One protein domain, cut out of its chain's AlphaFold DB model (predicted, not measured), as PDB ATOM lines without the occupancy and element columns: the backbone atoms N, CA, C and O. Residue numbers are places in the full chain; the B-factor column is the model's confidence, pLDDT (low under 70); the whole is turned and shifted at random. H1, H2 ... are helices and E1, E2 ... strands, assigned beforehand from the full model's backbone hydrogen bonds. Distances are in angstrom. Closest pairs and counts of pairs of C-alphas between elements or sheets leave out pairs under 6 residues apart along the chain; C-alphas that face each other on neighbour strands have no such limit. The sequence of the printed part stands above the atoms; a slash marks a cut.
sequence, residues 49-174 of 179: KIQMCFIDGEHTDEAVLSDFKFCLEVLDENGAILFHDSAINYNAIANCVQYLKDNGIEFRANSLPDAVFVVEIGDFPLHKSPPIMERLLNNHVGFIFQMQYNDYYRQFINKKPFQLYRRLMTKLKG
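This is residues 49 to 174 of the 179 residues of the protein "Class I SAM-dependent methyltransferase" of Acidobacteria bacterium (UniProt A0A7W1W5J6). What shape does the model show? A four-stranded sheet has helices H1 and H2 over one face, and past one end of E3 the chain goes through the short helix H3 into an arm of H4 and H5, whose far part sticks out with residues 158 to 165 and 167 to 174. What is printed? The 126 residues hold E1, H1, E2, H2, E3, E4, H3, H4 and H5 in that order, of mixed class, with a mixed sheet in the order E1, E2, E4, E3. How spread out is it? It is only just loose, close to compact, with a radius of gyration of the C-alphas of 17.0 A and spans of 51 by 32 by 22 A.

Where does the first half run? E1 is residues 50 to 55, from C-alpha 50 at (-57.943, 7.289, 31.405); H1 is 61 to 74, 20.2 A long; E2 is 75 to 83, bending by 126 degrees at residue 78; H2 is 90 to 102, 18.2 A long. And the rest? E3 is residues 107 to 111, E4 117 to 121, H3 130 to 137, H4 140 to 157, 25.9 A long, and H5 160 to 172, 18.2 A long, ending with C-alpha 172 at (-53.752, -20.579, -2.068).

How do the strands pair? E1 and E2 are parallel, with N 53 and O 80 2.9 A apart; E2 and E4 are antiparallel, with N 81 and O 119 2.8 A apart. E4 and E3 form an antiparallel hairpin, with N 110 and O 118 2.9 A apart. Where are H1 and H2? They make two layers, helices on one face of a sheet: H1 is over E1 and E2 at a height of 9.5 A, H2 over E4 and E3 at 10.4 A. They touch, closest at the C-alphas of Asp 61 and Ala 92, 4.4 A, with a steep tilt of 44 degrees. What units arise? E1, H1, E2 is a strand-helix-strand unit, two parallel neighbour strands with a helix between; E2, H2, E3 is a split one, with E4 between its strands; both crossovers are right-handed. And the other helices? H3 and H4 are only just not on the sheet, each with 4 pairs of C-alphas within 10 A. In H1 to H5 every O i to N i+4 pair is within hydrogen-bond range.

How large is it? The two C-alphas farthest apart, of Pro 130 and Gly 174, are 53.1 A apart. Are there cuts or long links? The printed part has no cut, and no link is long. Where is confidence low? Residues 153 to 154 and 156 to 174 are under 70.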
ATOM      1  N   LYS A  49     -61.769   7.194  34.293       94.56
ATOM      2  CA  LYS A  49     -61.340   7.823  33.046       94.56
ATOM      3  C   LYS A  49     -59.818   7.802  32.912       94.56
ATOM      4  O   LYS A  49     -59.083   8.047  33.866       94.56
ATOM      5  N   ILE A  50     -59.357   7.505  31.702       96.44
ATOM      6  CA  ILE A  50     -57.943   7.289  31.405       96.44
ATOM      7  C   ILE A  50     -57.311   8.584  30.901       96.44
ATOM      8  O   ILE A  50     -57.808   9.210  29.973       96.44
ATOM      9  N   GLN A  51     -56.179   8.978  31.480       96.56
ATOM     10  CA  GLN A  51     -55.442  10.170  31.039       96.56
ATOM     11  C   GLN A  51     -54.583   9.906  29.798       96.56
ATOM     12  O   GLN A  51     -54.265  10.825  29.046       96.56
ATOM     13  N   MET A  52     -54.165   8.655  29.594       96.75
ATOM     14  CA  MET A  52     -53.275   8.278  28.505       96.75
ATOM     15  C   MET A  52     -53.575   6.869  27.996       96.75
ATOM     16  O   MET A  52     -53.493   5.903  28.750       96.75
ATOM     17  N   CYS A  53     -53.855   6.756  26.702       97.44
ATOM     18  CA  CYS A  53     -53.993   5.488  25.998       97.44
ATOM     19  C   CYS A  53     -52.802   5.280  25.058       97.44
ATOM     20  O   CYS A  53     -52.425   6.198  24.335       97.44
ATOM     21  N   PHE A  54     -52.226   4.077  25.043       97.00
ATOM     22  CA  PHE A  54     -51.108   3.716  24.168       97.00
ATOM     23  C   PHE A  54     -51.499   2.516  23.300       97.00
ATOM     24  O   PHE A  54     -51.690   1.417  23.813       97.00
ATOM     25  N   ILE A  55     -51.658   2.747  21.998       96.69
ATOM     26  CA  ILE A  55     -52.098   1.760  21.010       96.69
ATOM     27  C   ILE A  55     -50.862   1.160  20.335       96.69
ATOM     28  O   ILE A  55     -50.180   1.831  19.560       96.69
ATOM     29  N   ASP A  56     -50.605  -0.111  20.634       92.38
ATOM     30  CA  ASP A  56     -49.514  -0.939  20.088       92.38
ATOM     31  C   ASP A  56     -50.041  -2.350  19.752       92.38
ATOM     32  O   ASP A  56     -49.488  -3.382  20.129       92.38
ATOM     33  N   GLY A  57     -51.240  -2.377  19.166       79.25
ATOM     34  CA  GLY A  57     -51.993  -3.590  18.872       79.25
ATOM     35  C   GLY A  57     -51.714  -4.157  17.482       79.25
ATOM     36  O   GLY A  57     -50.630  -4.040  16.911       79.25
ATOM     37  N   GLU A  58     -52.727  -4.799  16.905       82.12
ATOM     38  CA  GLU A  58     -52.638  -5.263  15.527       82.12
ATOM     39  C   GLU A  58     -52.484  -4.063  14.577       82.12
ATOM     40  O   GLU A  58     -53.326  -3.169  14.542       82.12
ATOM     41  N   HIS A  59     -51.442  -4.069  13.744       83.38
ATOM     42  CA  HIS A  59     -51.200  -3.022  12.751       83.38
ATOM     43  C   HIS A  59     -52.133  -3.176  11.548       83.38
ATOM     44  O   HIS A  59     -51.658  -3.404  10.447       83.38
ATOM     45  N   THR A  60     -53.452  -3.142  11.737       86.94
ATOM     46  CA  THR A  60     -54.423  -2.989  10.642       86.94
ATOM     47  C   THR A  60     -55.215  -1.715  10.819       86.94
ATOM     48  O   THR A  60     -55.460  -1.289  11.947       86.94
ATOM     49  N   ASP A  61     -55.644  -1.122   9.704       89.62
ATOM     50  CA  ASP A  61     -56.431   0.110   9.745       89.62
ATOM     51  C   ASP A  61     -57.719  -0.064  10.562       89.62
ATOM     52  O   ASP A  61     -58.100   0.823  11.326       89.62
ATOM     53  N   GLU A  62     -58.360  -1.232  10.455       91.19
ATOM     54  CA  GLU A  62     -59.562  -1.571  11.218       91.19
ATOM     55  C   GLU A  62     -59.281  -1.702  12.722       91.19
ATOM     56  O   GLU A  62     -60.009  -1.118  13.527       91.19
ATOM     57  N   ALA A  63     -58.240  -2.449  13.109       92.06
ATOM     58  CA  ALA A  63     -57.912  -2.660  14.517       92.06
ATOM     59  C   ALA A  63     -57.512  -1.346  15.198       92.06
ATOM     60  O   ALA A  63     -58.079  -0.995  16.229       92.06
ATOM     61  N   VAL A  64     -56.628  -0.563  14.570       95.06
ATOM     62  CA  VAL A  64     -56.180   0.727  15.113       95.06
ATOM     63  C   VAL A  64     -57.343   1.711  15.242       95.06
ATOM     64  O   VAL A  64     -57.446   2.399  16.255       95.06
ATOM     65  N   LEU A  65     -58.250   1.774  14.258       95.50
ATOM     66  CA  LEU A  65     -59.427   2.641  14.350       95.50
ATOM     67  C   LEU A  65     -60.394   2.194  15.459       95.50
ATOM     68  O   LEU A  65     -60.998   3.042  16.118       95.50
ATOM     69  N   SER A  66     -60.562   0.884  15.662       95.38
ATOM     70  CA  SER A  66     -61.365   0.343  16.765       95.38
ATOM     71  C   SER A  66     -60.766   0.704  18.120       95.38
ATOM     72  O   SER A  66     -61.460   1.273  18.963       95.38
ATOM     73  N   ASP A  67     -59.469   0.446  18.303       96.81
ATOM     74  CA  ASP A  67     -58.749   0.774  19.532       96.81
ATOM     75  C   ASP A  67     -58.797   2.278  19.804       96.81
ATOM     76  O   ASP A  67     -59.063   2.691  20.928       96.81
ATOM     77  N   PHE A  68     -58.636   3.110  18.774       97.75
ATOM     78  CA  PHE A  68     -58.769   4.559  18.881       97.75
ATOM     79  C   PHE A  68     -60.150   4.991  19.383       97.75
ATOM     80  O   PHE A  68     -60.236   5.803  20.303       97.75
ATOM     81  N   LYS A  69     -61.234   4.455  18.807       97.19
ATOM     82  CA  LYS A  69     -62.602   4.782  19.240       97.19
ATOM     83  C   LYS A  69     -62.858   4.325  20.670       97.19
ATOM     84  O   LYS A  69     -63.397   5.097  21.456       97.19
ATOM     85  N   PHE A  70     -62.412   3.119  21.016       97.44
ATOM     86  CA  PHE A  70     -62.479   2.622  22.384       97.44
ATOM     87  C   PHE A  70     -61.744   3.566  23.343       97.44
ATOM     88  O   PHE A  70     -62.316   3.998  24.341       97.44
ATOM     89  N   CYS A  71     -60.503   3.932  23.006       97.69
ATOM     90  CA  CYS A  71     -59.687   4.853  23.788       97.69
ATOM     91  C   CYS A  71     -60.401   6.191  23.975       97.69
ATOM     92  O   CYS A  71     -60.484   6.668  25.097       97.69
ATOM     93  N   LEU A  72     -60.975   6.759  22.913       97.38
ATOM     94  CA  LEU A  72     -61.706   8.024  22.965       97.38
ATOM     95  C   LEU A  72     -62.931   7.972  23.896       97.38
ATOM     96  O   LEU A  72     -63.217   8.951  24.579       97.38
ATOM     97  N   GLU A  73     -63.636   6.839  23.969       96.69
ATOM     98  CA  GLU A  73     -64.780   6.668  24.876       96.69
ATOM     99  C   GLU A  73     -64.366   6.587  26.353       96.69
ATOM    100  O   GLU A  73     -65.083   7.075  27.234       96.69
ATOM    101  N   VAL A  74     -63.204   6.000  26.645       97.44
ATOM    102  CA  VAL A  74     -62.706   5.822  28.023       97.44
ATOM    103  C   VAL A  74     -61.744   6.925  28.467       97.44
ATOM    104  O   VAL A  74     -61.418   7.003  29.652       97.44
ATOM    105  N   LEU A  75     -61.321   7.800  27.551       97.88
ATOM    106  CA  LEU A  75     -60.420   8.913  27.834       97.88
ATOM    107  C   LEU A  75     -61.091   9.943  28.749       97.88
ATOM    108  O   LEU A  75     -62.301  10.198  28.665       97.88
ATOM    109  N   ASP A  76     -60.279  10.529  29.620       96.75
ATOM    110  CA  ASP A  76     -60.593  11.763  30.325       96.75
ATOM    111  C   ASP A  76     -60.768  12.933  29.340       96.75
ATOM    112  O   ASP A  76     -60.272  12.895  28.212       96.75
ATOM    113  N   GLU A  77     -61.462  13.989  29.770       95.06
ATOM    114  CA  GLU A  77     -61.661  15.202  28.962       95.06
ATOM    115  C   GLU A  77     -60.330  15.863  28.572       95.06
ATOM    116  O   GLU A  77     -60.234  16.495  27.520       95.06
ATOM    117  N   ASN A  78     -59.295  15.688  29.403       96.06
ATOM    118  CA  ASN A  78     -57.937  16.140  29.137       96.06
ATOM    119  C   ASN A  78     -56.991  14.937  29.149       96.06
ATOM    120  O   ASN A  78     -56.370  14.627  30.168       96.06
ATOM    121  N   GLY A  79     -56.865  14.269  28.006       97.31
ATOM    122  CA  GLY A  79     -56.014  13.092  27.863       97.31
ATOM    123  C   GLY A  79     -55.246  13.038  26.549       97.31
ATOM    124  O   GLY A  79     -55.344  13.927  25.703       97.31
ATOM    125  N   ALA A  80     -54.479  11.968  26.366       97.69
ATOM    126  CA  ALA A  80     -53.766  11.695  25.124       97.69
ATOM    127  C   ALA A  80     -53.956  10.255  24.645       97.69
ATOM    128  O   ALA A  80     -53.972   9.314  25.435       97.69
ATOM    129  N   ILE A  81     -54.022  10.089  23.328       98.19
ATOM    130  CA  ILE A  81     -53.978   8.801  22.642       98.19
ATOM    131  C   ILE A  81     -52.687   8.761  21.826       98.19
ATOM    132  O   ILE A  81     -52.422   9.644  21.008       98.19
ATOM    133  N   LEU A  82     -51.863   7.754  22.079       97.12
ATOM    134  CA  LEU A  82     -50.572   7.544  21.448       97.12
ATOM    135  C   LEU A  82     -50.655   6.308  20.557       97.12
ATOM    136  O   LEU A  82     -51.233   5.299  20.947       97.12
ATOM    137  N   PHE A  83     -50.043   6.388  19.384       96.56
ATOM    138  CA  PHE A  83     -49.973   5.315  18.402       96.56
ATOM    139  C   PHE A  83     -48.515   4.927  18.230       96.56
ATOM    140  O   PHE A  83     -47.702   5.768  17.836       96.56
ATOM    141  N   HIS A  84     -48.186   3.677  18.525       93.56
ATOM    142  CA  HIS A  84     -46.888   3.107  18.199       93.56
ATOM    143  C   HIS A  84     -46.821   2.721  16.711       93.56
ATOM    144  O   HIS A  84     -47.849   2.683  16.030       93.56
ATOM    145  N   ASP A  85     -45.611   2.478  16.196       89.62
ATOM    146  CA  ASP A  85     -45.359   2.107  14.800       89.62
ATOM    147  C   ASP A  85     -46.077   3.023  13.779       89.62
ATOM    148  O   ASP A  85     -46.604   2.572  12.760       89.62
ATOM    149  N   SER A  86     -46.054   4.340  14.033       89.31
ATOM    150  CA  SER A  86     -46.762   5.382  13.265       89.31
ATOM    151  C   SER A  86     -46.474   5.367  11.762       89.31
ATOM    152  O   SER A  86     -47.320   5.711  10.938       89.31
ATOM    153  N   ALA A  87     -45.274   4.924  11.388       86.69
ATOM    154  CA  ALA A  87     -44.871   4.749  10.000       86.69
ATOM    155  C   ALA A  87     -45.618   3.606   9.286       86.69
ATOM    156  O   ALA A  87     -45.742   3.657   8.066       86.69
ATOM    157  N   ILE A  88     -46.111   2.596  10.013       85.69
ATOM    158  CA  ILE A  88     -46.854   1.446   9.473       85.69
ATOM    159  C   ILE A  88     -48.352   1.753   9.428       85.69
ATOM    160  O   ILE A  88     -48.984   1.547   8.396       85.69
ATOM    161  N   ASN A  89     -48.921   2.272  10.517       88.69
ATOM    162  CA  ASN A  89     -50.365   2.513  10.661       88.69
ATOM    163  C   ASN A  89     -50.795   3.939  10.252       88.69
ATOM    164  O   ASN A  89     -51.844   4.428  10.677       88.69
ATOM    165  N   TYR A  90     -50.011   4.614   9.407       90.38
ATOM    166  CA  TYR A  90     -50.243   6.012   9.031       90.38
ATOM    167  C   TYR A  90     -51.619   6.256   8.380       90.38
ATOM    168  O   TYR A  90     -52.211   7.316   8.593       90.38
ATOM    169  N   ASN A  91     -52.154   5.290   7.618       92.00
ATOM    170  CA  ASN A  91     -53.505   5.382   7.044       92.00
ATOM    171  C   ASN A  91     -54.573   5.352   8.144       92.00
ATOM    172  O   ASN A  91     -55.451   6.216   8.180       92.00
ATOM    173  N   ALA A  92     -54.464   4.417   9.090       94.00
ATOM    174  CA  ALA A  92     -55.319   4.360  10.268       94.00
ATOM    175  C   ALA A  92     -55.279   5.658  11.085       94.00
ATOM    176  O   ALA A  92     -56.329   6.202  11.431       94.00
ATOM    177  N   ILE A  93     -54.081   6.194  11.351       95.38
ATOM    178  CA  ILE A  93     -53.905   7.466  12.067       95.38
ATOM    179  C   ILE A  93     -54.604   8.600  11.313       95.38
ATOM    180  O   ILE A  93     -55.322   9.393  11.926       95.38
ATOM    181  N   ALA A  94     -54.451   8.671   9.987       96.25
ATOM    182  CA  ALA A  94     -55.131   9.673   9.170       96.25
ATOM    183  C   ALA A  94     -56.661   9.572   9.300       96.25
ATOM    184  O   ALA A  94     -57.326  10.596   9.471       96.25
ATOM    185  N   ASN A  95     -57.211   8.354   9.311       96.88
ATOM    186  CA  ASN A  95     -58.639   8.115   9.534       96.88
ATOM    187  C   ASN A  95     -59.089   8.543  10.940       96.88
ATOM    188  O   ASN A  95     -60.151   9.147  11.083       96.88
ATOM    189  N   CYS A  96     -58.282   8.293  11.975       97.75
ATOM    190  CA  CYS A  96     -58.569   8.731  13.346       97.75
ATOM    191  C   CYS A  96     -58.586  10.264  13.454       97.75
ATOM    192  O   CYS A  96     -59.503  10.849  14.027       97.75
ATOM    193  N   VAL A  97     -57.608  10.936  12.843       97.94
ATOM    194  CA  VAL A  97     -57.554  12.404  12.781       97.94
ATOM    195  C   VAL A  97     -58.749  12.969  12.013       97.94
ATOM    196  O   VAL A  97     -59.320  13.980  12.424       97.94
ATOM    197  N   GLN A  98     -59.147  12.334  10.910       97.94
ATOM    198  CA  GLN A  98     -60.327  12.748  10.156       97.94
ATOM    199  C   GLN A  98     -61.607  12.567  10.981       97.94
ATOM    200  O   GLN A  98     -62.414  13.487  11.044       97.94
ATOM    201  N   TYR A  99     -61.739  11.453  11.705       98.12
ATOM    202  CA  TYR A  99     -62.855  11.217  12.622       98.12
ATOM    203  C   TYR A  99     -62.989  12.333  13.669       98.12
ATOM    204  O   TYR A  99     -64.094  12.821  13.901       98.12
ATOM    205  N   LEU A 100     -61.882  12.778  14.277       98.12
ATOM    206  CA  LEU A 100     -61.904  13.884  15.245       98.12
ATOM    207  C   LEU A 100     -62.402  15.185  14.613       98.12
ATOM    208  O   LEU A 100     -63.255  15.859  15.190       98.12
ATOM    209  N   LYS A 101     -61.909  15.511  13.410       98.06
ATOM    210  CA  LYS A 101     -62.338  16.698  12.656       98.06
ATOM    211  C   LYS A 101     -63.827  16.651  12.326       98.06
ATOM    212  O   LYS A 101     -64.524  17.634  12.557       98.06
ATOM    213  N   ASP A 102     -64.305  15.517  11.825       98.12
ATOM    214  CA  ASP A 102     -65.699  15.342  11.402       98.12
ATOM    215  C   ASP A 102     -66.677  15.437  12.580       98.12
ATOM    216  O   ASP A 102     -67.805  15.897  12.416       98.12
ATOM    217  N   ASN A 103     -66.235  15.050  13.780       97.31
ATOM    218  CA  ASN A 103     -67.022  15.136  15.011       97.31
ATOM    219  C   ASN A 103     -66.793  16.440  15.796       97.31
ATOM    220  O   ASN A 103     -67.328  16.588  16.892       97.31
ATOM    221  N   GLY A 104     -66.010  17.386  15.262       96.88
ATOM    222  CA  GLY A 104     -65.753  18.676  15.909       96.88
ATOM    223  C   GLY A 104     -65.027  18.570  17.253       96.88
ATOM    224  O   GLY A 104     -65.194  19.439  18.105       96.88
ATOM    225  N   ILE A 105     -64.248  17.507  17.463       96.56
ATOM    226  CA  ILE A 105     -63.477  17.308  18.691       96.56
ATOM    227  C   ILE A 105     -62.204  18.145  18.591       96.56
ATOM    228  O   ILE A 105     -61.461  18.024  17.618       96.56
ATOM    229  N   GLU A 106     -61.938  18.994  19.582       95.62
ATOM    230  CA  GLU A 106     -60.694  19.762  19.640       95.62
ATOM    231  C   GLU A 106     -59.520  18.862  20.030       95.62
ATOM    232  O   GLU A 106     -59.564  18.146  21.032       95.62
ATOM    233  N   PHE A 107     -58.449  18.917  19.238       97.31
ATOM    234  CA  PHE A 107     -57.256  18.117  19.477       97.31
ATOM    235  C   PHE A 107     -55.979  18.831  19.030       97.31
ATOM    236  O   PHE A 107     -55.994  19.736  18.192       97.31
ATOM    237  N   ARG A 108     -54.844  18.363  19.554       95.81
ATOM    238  CA  ARG A 108     -53.506  18.627  19.011       95.81
ATOM    239  C   ARG A 108     -52.890  17.302  18.610       95.81
ATOM    240  O   ARG A 108     -52.908  16.360  19.389       95.81
ATOM    241  N   ALA A 109     -52.347  17.220  17.404       94.19
ATOM    242  CA  ALA A 109     -51.711  16.004  16.923       94.19
ATOM    243  C   ALA A 109     -50.264  16.285  16.536       94.19
ATOM    244  O   ALA A 109     -49.993  17.235  15.800       94.19
ATOM    245  N   ASN A 110     -49.345  15.465  17.033       90.25
ATOM    246  CA  ASN A 110     -47.919  15.657  16.847       90.25
ATOM    247  C   ASN A 110     -47.211  14.322  16.633       90.25
ATOM    248  O   ASN A 110     -47.473  13.341  17.327       90.25
ATOM    249  N   SER A 111     -46.247  14.314  15.716       88.88
ATOM    250  CA  SER A 111     -45.280  13.225  15.631       88.88
ATOM    251  C   SER A 111     -44.203  13.418  16.686       88.88
ATOM    252  O   SER A 111     -43.647  14.512  16.804       88.88
ATOM    253  N   LEU A 112     -43.869  12.356  17.413       87.88
ATOM    254  CA  LEU A 112     -42.636  12.307  18.189       87.88
ATOM    255  C   LEU A 112     -41.474  11.835  17.289       87.88
ATOM    256  O   LEU A 112     -41.719  11.382  16.167       87.88
ATOM    257  N   PRO A 113     -40.206  12.003  17.716       77.62
ATOM    258  CA  PRO A 113     -39.031  11.761  16.867       77.62
ATOM    259  C   PRO A 113     -38.794  10.313  16.429       77.62
ATOM    260  O   PRO A 113     -37.847  10.060  15.689       77.62
ATOM    261  N   ASP A 114     -39.582   9.371  16.924       79.31
ATOM    262  CA  ASP A 114     -39.426   7.940  16.709       79.31
ATOM    263  C   ASP A 114     -40.686   7.351  16.050       79.31
ATOM    264  O   ASP A 114     -41.245   7.925  15.110       79.31
ATOM    265  N   ALA A 115     -41.103   6.169  16.495       86.62
ATOM    266  CA  ALA A 115     -42.253   5.451  15.974       86.62
ATOM    267  C   ALA A 115     -43.586   5.909  16.591       86.62
ATOM    268  O   ALA A 115     -44.612   5.307  16.294       86.62
ATOM    269  N   VAL A 116     -43.606   6.945  17.441       92.25
ATOM    270  CA  VAL A 116     -44.821   7.346  18.160       92.25
ATOM    271  C   VAL A 116     -45.484   8.580  17.547       92.25
ATOM    272  O   VAL A 116     -44.861   9.625  17.348       92.25
ATOM    273  N   PHE A 117     -46.788   8.482  17.298       94.19
ATOM    274  CA  PHE A 117     -47.657   9.617  16.987       94.19
ATOM    275  C   PHE A 117     -48.599   9.880  18.159       94.19
ATOM    276  O   PHE A 117     -49.092   8.940  18.774       94.19
ATOM    277  N   VAL A 118     -48.863  11.143  18.481       95.69
ATOM    278  CA  VAL A 118     -49.690  11.524  19.630       95.69
ATOM    279  C   VAL A 118     -50.849  12.395  19.188       95.69
ATOM    280  O   VAL A 118     -50.672  13.313  18.391       95.69
ATOM    281  N   VAL A 119     -52.014  12.139  19.772       97.56
ATOM    282  CA  VAL A 119     -53.196  12.994  19.730       97.56
ATOM    283  C   VAL A 119     -53.561  13.381  21.161       97.56
ATOM    284  O   VAL A 119     -53.955  12.537  21.957       97.56
ATOM    285  N   GLU A 120     -53.432  14.657  21.493       97.44
ATOM    286  CA  GLU A 120     -53.892  15.256  22.746       97.44
ATOM    287  C   GLU A 120     -55.320  15.781  22.563       97.44
ATOM    288  O   GLU A 120     -55.589  16.502  21.600       97.44
ATOM    289  N   ILE A 121     -56.214  15.451  23.492       97.25
ATOM    290  CA  ILE A 121     -57.599  15.932  23.564       97.25
ATOM    291  C   ILE A 121     -57.706  16.963  24.696       97.25
ATOM    292  O   ILE A 121     -57.055  16.828  25.737       97.25
ATOM    293  N   GLY A 122     -58.496  18.019  24.481       93.44
ATOM    294  CA  GLY A 122     -58.677  19.090  25.466       93.44
ATOM    295  C   GLY A 122     -57.392  19.894  25.720       93.44
ATOM    296  O   GLY A 122     -56.698  20.311  24.783       93.44
ATOM    297  N   ASP A 123     -57.066  20.132  26.994       93.25
ATOM    298  CA  ASP A 123     -55.849  20.840  27.430       93.25
ATOM    299  C   ASP A 123     -54.793  19.906  28.047       93.25
ATOM    300  O   ASP A 123     -54.004  20.318  28.903       93.25
ATOM    301  N   PHE A 124     -54.732  18.641  27.609       94.62
ATOM    302  CA  PHE A 124     -53.636  17.764  28.019       94.62
ATOM    303  C   PHE A 124     -52.276  18.384  27.620       94.62
ATOM    304  O   PHE A 124     -52.098  18.777  26.463       94.62
ATOM    305  N   PRO A 125     -51.313  18.544  28.551       93.38
ATOM    306  CA  PRO A 125     -50.170  19.433  28.349       93.38
ATOM    307  C   PRO A 125     -48.897  18.711  27.876       93.38
ATOM    308  O   PRO A 125     -47.795  19.190  28.160       93.38
ATOM    309  N   LEU A 126     -48.993  17.573  27.182       91.81
ATOM    310  CA  LEU A 126     -47.808  16.804  26.779       91.81
ATOM    311  C   LEU A 126     -46.875  17.648  25.901       91.81
ATOM    312  O   LEU A 126     -45.673  17.696  26.160       91.81
ATOM    313  N   HIS A 127     -47.428  18.387  24.938       90.81
ATOM    314  CA  HIS A 127     -46.680  19.314  24.082       90.81
ATOM    315  C   HIS A 127     -45.981  20.445  24.852       90.81
ATOM    316  O   HIS A 127     -44.994  20.989  24.364       90.81
ATOM    317  N   LYS A 128     -46.462  20.809  26.052       92.12
ATOM    318  CA  LYS A 128     -45.874  21.871  26.890       92.12
ATOM    319  C   LYS A 128     -44.658  21.382  27.687       92.12
ATOM    320  O   LYS A 128     -43.907  22.199  28.216       92.12
ATOM    321  N   SER A 129     -44.449  20.068  27.782       92.19
ATOM    322  CA  SER A 129     -43.289  19.484  28.458       92.19
ATOM    323  C   SER A 129     -41.994  19.885  27.733       92.19
ATOM    324  O   SER A 129     -41.899  19.632  26.531       92.19
ATOM    325  N   PRO A 130     -40.976  20.474  28.402       93.19
ATOM    326  CA  PRO A 130     -39.769  20.955  27.720       93.19
ATOM    327  C   PRO A 130     -39.061  19.897  26.852       93.19
ATOM    328  O   PRO A 130     -38.747  20.213  25.705       93.19
ATOM    329  N   PRO A 131     -38.891  18.632  27.304       89.25
ATOM    330  CA  PRO A 131     -38.330  17.571  26.464       89.25
ATOM    331  C   PRO A 131     -39.164  17.250  25.219       89.25
ATOM    332  O   PRO A 131     -38.614  16.861  24.192       89.25
ATOM    333  N   ILE A 132     -40.492  17.376  25.295       89.75
ATOM    334  CA  ILE A 132     -41.374  17.147  24.145       89.75
ATOM    335  C   ILE A 132     -41.320  18.349  23.207       89.75
ATOM    336  O   ILE A 132     -41.129  18.170  22.011       89.75
ATOM    337  N   MET A 133     -41.394  19.567  23.738       90.31
ATOM    338  CA  MET A 133     -41.296  20.794  22.950       90.31
ATOM    339  C   MET A 133     -39.995  20.851  22.141       90.31
ATOM    340  O   MET A 133     -40.020  21.135  20.946       90.31
ATOM    341  N   GLU A 134     -38.857  20.517  22.755       89.81
ATOM    342  CA  GLU A 134     -37.566  20.452  22.060       89.81
ATOM    343  C   GLU A 134     -37.597  19.463  20.885       89.81
ATOM    344  O   GLU A 134     -37.079  19.748  19.802       89.81
ATOM    345  N   ARG A 135     -38.252  18.316  21.074       86.62
ATOM    346  CA  ARG A 135     -38.426  17.295  20.037       86.62
ATOM    347  C   ARG A 135     -39.352  17.754  18.912       86.62
ATOM    348  O   ARG A 135     -39.050  17.489  17.753       86.62
ATOM    349  N   LEU A 136     -40.419  18.486  19.229       87.94
ATOM    350  CA  LEU A 136     -41.322  19.077  18.236       87.94
ATOM    351  C   LEU A 136     -40.631  20.166  17.404       87.94
ATOM    352  O   LEU A 136     -40.842  20.250  16.196       87.94
ATOM    353  N   LEU A 137     -39.750  20.962  18.014       89.56
ATOM    354  CA  LEU A 137     -38.930  21.939  17.289       89.56
ATOM    355  C   LEU A 137     -37.895  21.259  16.379       89.56
ATOM    356  O   LEU A 137     -37.582  21.768  15.303       89.56
ATOM    357  N   ASN A 138     -37.408  20.078  16.768       88.44
ATOM    358  CA  ASN A 138     -36.463  19.265  16.002       88.44
ATOM    359  C   ASN A 138     -37.136  18.101  15.247       88.44
ATOM    360  O   ASN A 138     -36.517  17.065  15.005       88.44
ATOM    361  N   ASN A 139     -38.389  18.274  14.811       86.00
ATOM    362  CA  ASN A 139     -39.197  17.195  14.223       86.00
ATOM    363  C   ASN A 139     -38.665  16.645  12.876       86.00
ATOM    364  O   ASN A 139     -39.136  15.624  12.377       86.00
ATOM    365  N   HIS A 140     -37.632  17.263  12.290       86.19
ATOM    366  CA  HIS A 140     -36.915  16.686  11.147       86.19
ATOM    367  C   HIS A 140     -36.360  15.283  11.456       86.19
ATOM    368  O   HIS A 140     -36.305  14.446  10.558       86.19
ATOM    369  N   VAL A 141     -36.003  15.008  12.719       86.69
ATOM    370  CA  VAL A 141     -35.552  13.683  13.167       86.69
ATOM    371  C   VAL A 141     -36.659  12.642  12.983       86.69
ATOM    372  O   VAL A 141     -36.420  11.620  12.344       86.69
ATOM    373  N   GLY A 142     -37.875  12.938  13.456       85.12
ATOM    374  CA  GLY A 142     -39.034  12.049  13.309       85.12
ATOM    375  C   GLY A 142     -39.427  11.835  11.854       85.12
ATOM    376  O   GLY A 142     -39.621  10.702  11.418       85.12
ATOM    377  N   PHE A 143     -39.442  12.910  11.063       85.31
ATOM    378  CA  PHE A 143     -39.719  12.816   9.631       85.31
ATOM    379  C   PHE A 143     -38.730  11.890   8.903       85.31
ATOM    380  O   PHE A 143     -39.143  10.995   8.163       85.31
ATOM    381  N   ILE A 144     -37.422  12.072   9.119       87.50
ATOM    382  CA  ILE A 144     -36.391  11.237   8.482       87.50
ATOM    383  C   ILE A 144     -36.506   9.787   8.959       87.50
ATOM    384  O   ILE A 144     -36.460   8.879   8.126       87.50
ATOM    385  N   PHE A 145     -36.699   9.569  10.264       87.56
ATOM    386  CA  PHE A 145     -36.865   8.236  10.838       87.56
ATOM    387  C   PHE A 145     -38.019   7.480  10.174       87.56
ATOM    388  O   PHE A 145     -37.817   6.371   9.683       87.56
ATOM    389  N   GLN A 146     -39.203   8.090  10.068       85.00
ATOM    390  CA  GLN A 146     -40.367   7.440   9.458       85.00
ATOM    391  C   GLN A 146     -40.146   7.099   7.983       85.00
ATOM    392  O   GLN A 146     -40.552   6.031   7.527       85.00
ATOM    393  N   MET A 147     -39.466   7.971   7.231       85.38
ATOM    394  CA  MET A 147     -39.131   7.704   5.829       85.38
ATOM    395  C   MET A 147     -38.148   6.534   5.693       85.38
ATOM    396  O   MET A 147     -38.333   5.675   4.830       85.38
ATOM    397  N   GLN A 148     -37.134   6.463   6.559       86.81
ATOM    398  CA  GLN A 148     -36.168   5.361   6.588       86.81
ATOM    399  C   GLN A 148     -36.802   4.045   7.047       86.81
ATOM    400  O   GLN A 148     -36.519   2.994   6.472       86.81
ATOM    401  N   TYR A 149     -37.683   4.092   8.045       84.19
ATOM    402  CA  TYR A 149     -38.405   2.924   8.543       84.19
ATOM    403  C   TYR A 149     -39.346   2.355   7.477       84.19
ATOM    404  O   TYR A 149     -39.343   1.151   7.214       84.19
ATOM    405  N   ASN A 150     -40.066   3.229   6.769       80.81
ATOM    406  CA  ASN A 150     -40.870   2.841   5.616       80.81
ATOM    407  C   ASN A 150     -40.029   2.230   4.493       80.81
ATOM    408  O   ASN A 150     -40.446   1.244   3.881       80.81
ATOM    409  N   ASP A 151     -38.844   2.774   4.212       81.75
ATOM    410  CA  ASP A 151     -37.947   2.195   3.212       81.75
ATOM    411  C   ASP A 151     -37.429   0.815   3.637       81.75
ATOM    412  O   ASP A 151     -37.489  -0.133   2.854       81.75
ATOM    413  N   TYR A 152     -37.018   0.653   4.898       77.50
ATOM    414  CA  TYR A 152     -36.638  -0.646   5.454       77.50
ATOM    415  C   TYR A 152     -37.759  -1.676   5.288       77.50
ATOM    416  O   TYR A 152     -37.525  -2.791   4.810       77.50
ATOM    417  N   TYR A 153     -38.989  -1.290   5.619       68.56
ATOM    418  CA  TYR A 153     -40.150  -2.156   5.494       68.56
ATOM    419  C   TYR A 153     -40.448  -2.511   4.023       68.56
ATOM    420  O   TYR A 153     -40.628  -3.686   3.685       68.56
ATOM    421  N   ARG A 154     -40.371  -1.540   3.101       66.69
ATOM    422  CA  ARG A 154     -40.464  -1.782   1.646       66.69
ATOM    423  C   ARG A 154     -39.388  -2.749   1.159       66.69
ATOM    424  O   ARG A 154     -39.685  -3.662   0.387       66.69
ATOM    425  N   GLN A 155     -38.142  -2.576   1.595       70.62
ATOM    426  CA  GLN A 155     -37.041  -3.470   1.243       70.62
ATOM    427  C   GLN A 155     -37.263  -4.880   1.801       70.62
ATOM    428  O   GLN A 155     -37.013  -5.854   1.092       70.62
ATOM    429  N   PHE A 156     -37.768  -5.007   3.034       66.75
ATOM    430  CA  PHE A 156     -38.097  -6.285   3.663       66.75
ATOM    431  C   PHE A 156     -39.176  -7.053   2.885       66.75
ATOM    432  O   PHE A 156     -38.932  -8.201   2.507       66.75
ATOM    433  N   ILE A 157     -40.305  -6.413   2.550       60.62
ATOM    434  CA  ILE A 157     -41.370  -7.019   1.723       60.62
ATOM    435  C   ILE A 157     -40.833  -7.452   0.350       60.62
ATOM    436  O   ILE A 157     -41.246  -8.473  -0.204       60.62
ATOM    437  N   ASN A 158     -39.895  -6.686  -0.213       58.53
ATOM    438  CA  ASN A 158     -39.319  -6.957  -1.527       58.53
ATOM    439  C   ASN A 158     -38.219  -8.032  -1.528       58.53
ATOM    440  O   ASN A 158     -37.716  -8.390  -2.599       58.53
ATOM    441  N   LYS A 159     -37.853  -8.614  -0.379       67.69
ATOM    442  CA  LYS A 159     -36.935  -9.759  -0.353       67.69
ATOM    443  C   LYS A 159     -37.593 -10.974  -1.021       67.69
ATOM    444  O   LYS A 159     -38.726 -11.345  -0.718       67.69
ATOM    445  N   LYS A 160     -36.845 -11.648  -1.907       54.03
ATOM    446  CA  LYS A 160     -37.279 -12.841  -2.668       54.03
ATOM    447  C   LYS A 160     -38.062 -13.900  -1.867       54.03
ATOM    448  O   LYS A 160     -39.074 -14.358  -2.396       54.03
ATOM    449  N   PRO A 161     -37.665 -14.307  -0.642       62.72
ATOM    450  CA  PRO A 161     -38.444 -15.277   0.136       62.72
ATOM    451  C   PRO A 161     -39.853 -14.774   0.483       62.72
ATOM    452  O   PRO A 161     -40.810 -15.540   0.408       62.72
ATOM    453  N   PHE A 162     -40.002 -13.481   0.771       58.88
ATOM    454  CA  PHE A 162     -41.281 -12.865   1.113       58.88
ATOM    455  C   PHE A 162     -42.185 -12.708  -0.117       58.88
ATOM    456  O   PHE A 162     -43.375 -13.007  -0.072       58.88
ATOM    457  N   GLN A 163     -41.602 -12.345  -1.265       60.00
ATOM    458  CA  GLN A 163     -42.310 -12.332  -2.548       60.00
ATOM    459  C   GLN A 163     -42.802 -13.729  -2.953       60.00
ATOM    460  O   GLN A 163     -43.909 -13.858  -3.480       60.00
ATOM    461  N   LEU A 164     -42.001 -14.776  -2.710       61.66
ATOM    462  CA  LEU A 164     -42.401 -16.160  -2.972       61.66
ATOM    463  C   LEU A 164     -43.551 -16.587  -2.058       61.66
ATOM    464  O   LEU A 164     -44.541 -17.112  -2.559       61.66
ATOM    465  N   TYR A 165     -43.438 -16.317  -0.753       66.50
ATOM    466  CA  TYR A 165     -44.484 -16.608   0.227       66.50
ATOM    467  C   TYR A 165     -45.790 -15.888  -0.117       66.50
ATOM    468  O   TYR A 165     -46.833 -16.529  -0.216       66.50
ATOM    469  N   ARG A 166     -45.733 -14.583  -0.423       60.03
ATOM    470  CA  ARG A 166     -46.902 -13.798  -0.842       60.03
ATOM    471  C   ARG A 166     -47.537 -14.370  -2.108       60.03
ATOM    472  O   ARG A 166     -48.737 -14.599  -2.118       60.03
ATOM    473  N   ARG A 167     -46.752 -14.694  -3.147       62.00
ATOM    474  CA  ARG A 167     -47.264 -15.343  -4.373       62.00
ATOM    475  C   ARG A 167     -47.909 -16.703  -4.099       62.00
ATOM    476  O   ARG A 167     -48.900 -17.036  -4.745       62.00
ATOM    477  N   LEU A 168     -47.355 -17.480  -3.169       63.34
ATOM    478  CA  LEU A 168     -47.905 -18.774  -2.766       63.34
ATOM    479  C   LEU A 168     -49.243 -18.590  -2.037       63.34
ATOM    480  O   LEU A 168     -50.226 -19.235  -2.387       63.34
ATOM    481  N   MET A 169     -49.299 -17.651  -1.091       61.50
ATOM    482  CA  MET A 169     -50.497 -17.335  -0.314       61.50
ATOM    483  C   MET A 169     -51.608 -16.724  -1.173       61.50
ATOM    484  O   MET A 169     -52.761 -17.113  -1.020       61.50
ATOM    485  N   THR A 170     -51.286 -15.846  -2.127       60.34
ATOM    486  CA  THR A 170     -52.262 -15.309  -3.093       60.34
ATOM    487  C   THR A 170     -52.812 -16.401  -4.019       60.34
ATOM    488  O   THR A 170     -53.985 -16.363  -4.375       60.34
ATOM    489  N   LYS A 171     -52.004 -17.414  -4.375       59.34
ATOM    490  CA  LYS A 171     -52.482 -18.595  -5.118       59.34
ATOM    491  C   LYS A 171     -53.351 -19.528  -4.271       59.34
ATOM    492  O   LYS A 171     -54.267 -20.132  -4.814       59.34
ATOM    493  N   LEU A 172     -53.053 -19.665  -2.979       56.03
ATOM    494  CA  LEU A 172     -53.752 -20.579  -2.068       56.03
ATOM    495  C   LEU A 172     -55.064 -20.006  -1.520       56.03
ATOM    496  O   LEU A 172     -56.023 -20.755  -1.371       56.03
ATOM    497  N   LYS A 173     -55.131 -18.698  -1.233       51.72
ATOM    498  CA  LYS A 173     -56.337 -18.050  -0.686       51.72
ATOM    499  C   LYS A 173     -57.392 -17.699  -1.741       51.72
ATOM    500  O   LYS A 173     -58.487 -17.302  -1.367       51.72
ATOM    501  N   GLY A 174     -57.093 -17.899  -3.027       44.47
ATOM    502  CA  GLY A 174     -57.975 -17.496  -4.117       44.47
ATOM    503  C   GLY A 174     -58.006 -15.974  -4.248       44.47
ATOM    504  O   GLY A 174     -58.217 -15.234  -3.293       44.47
TER     505      GLY A 174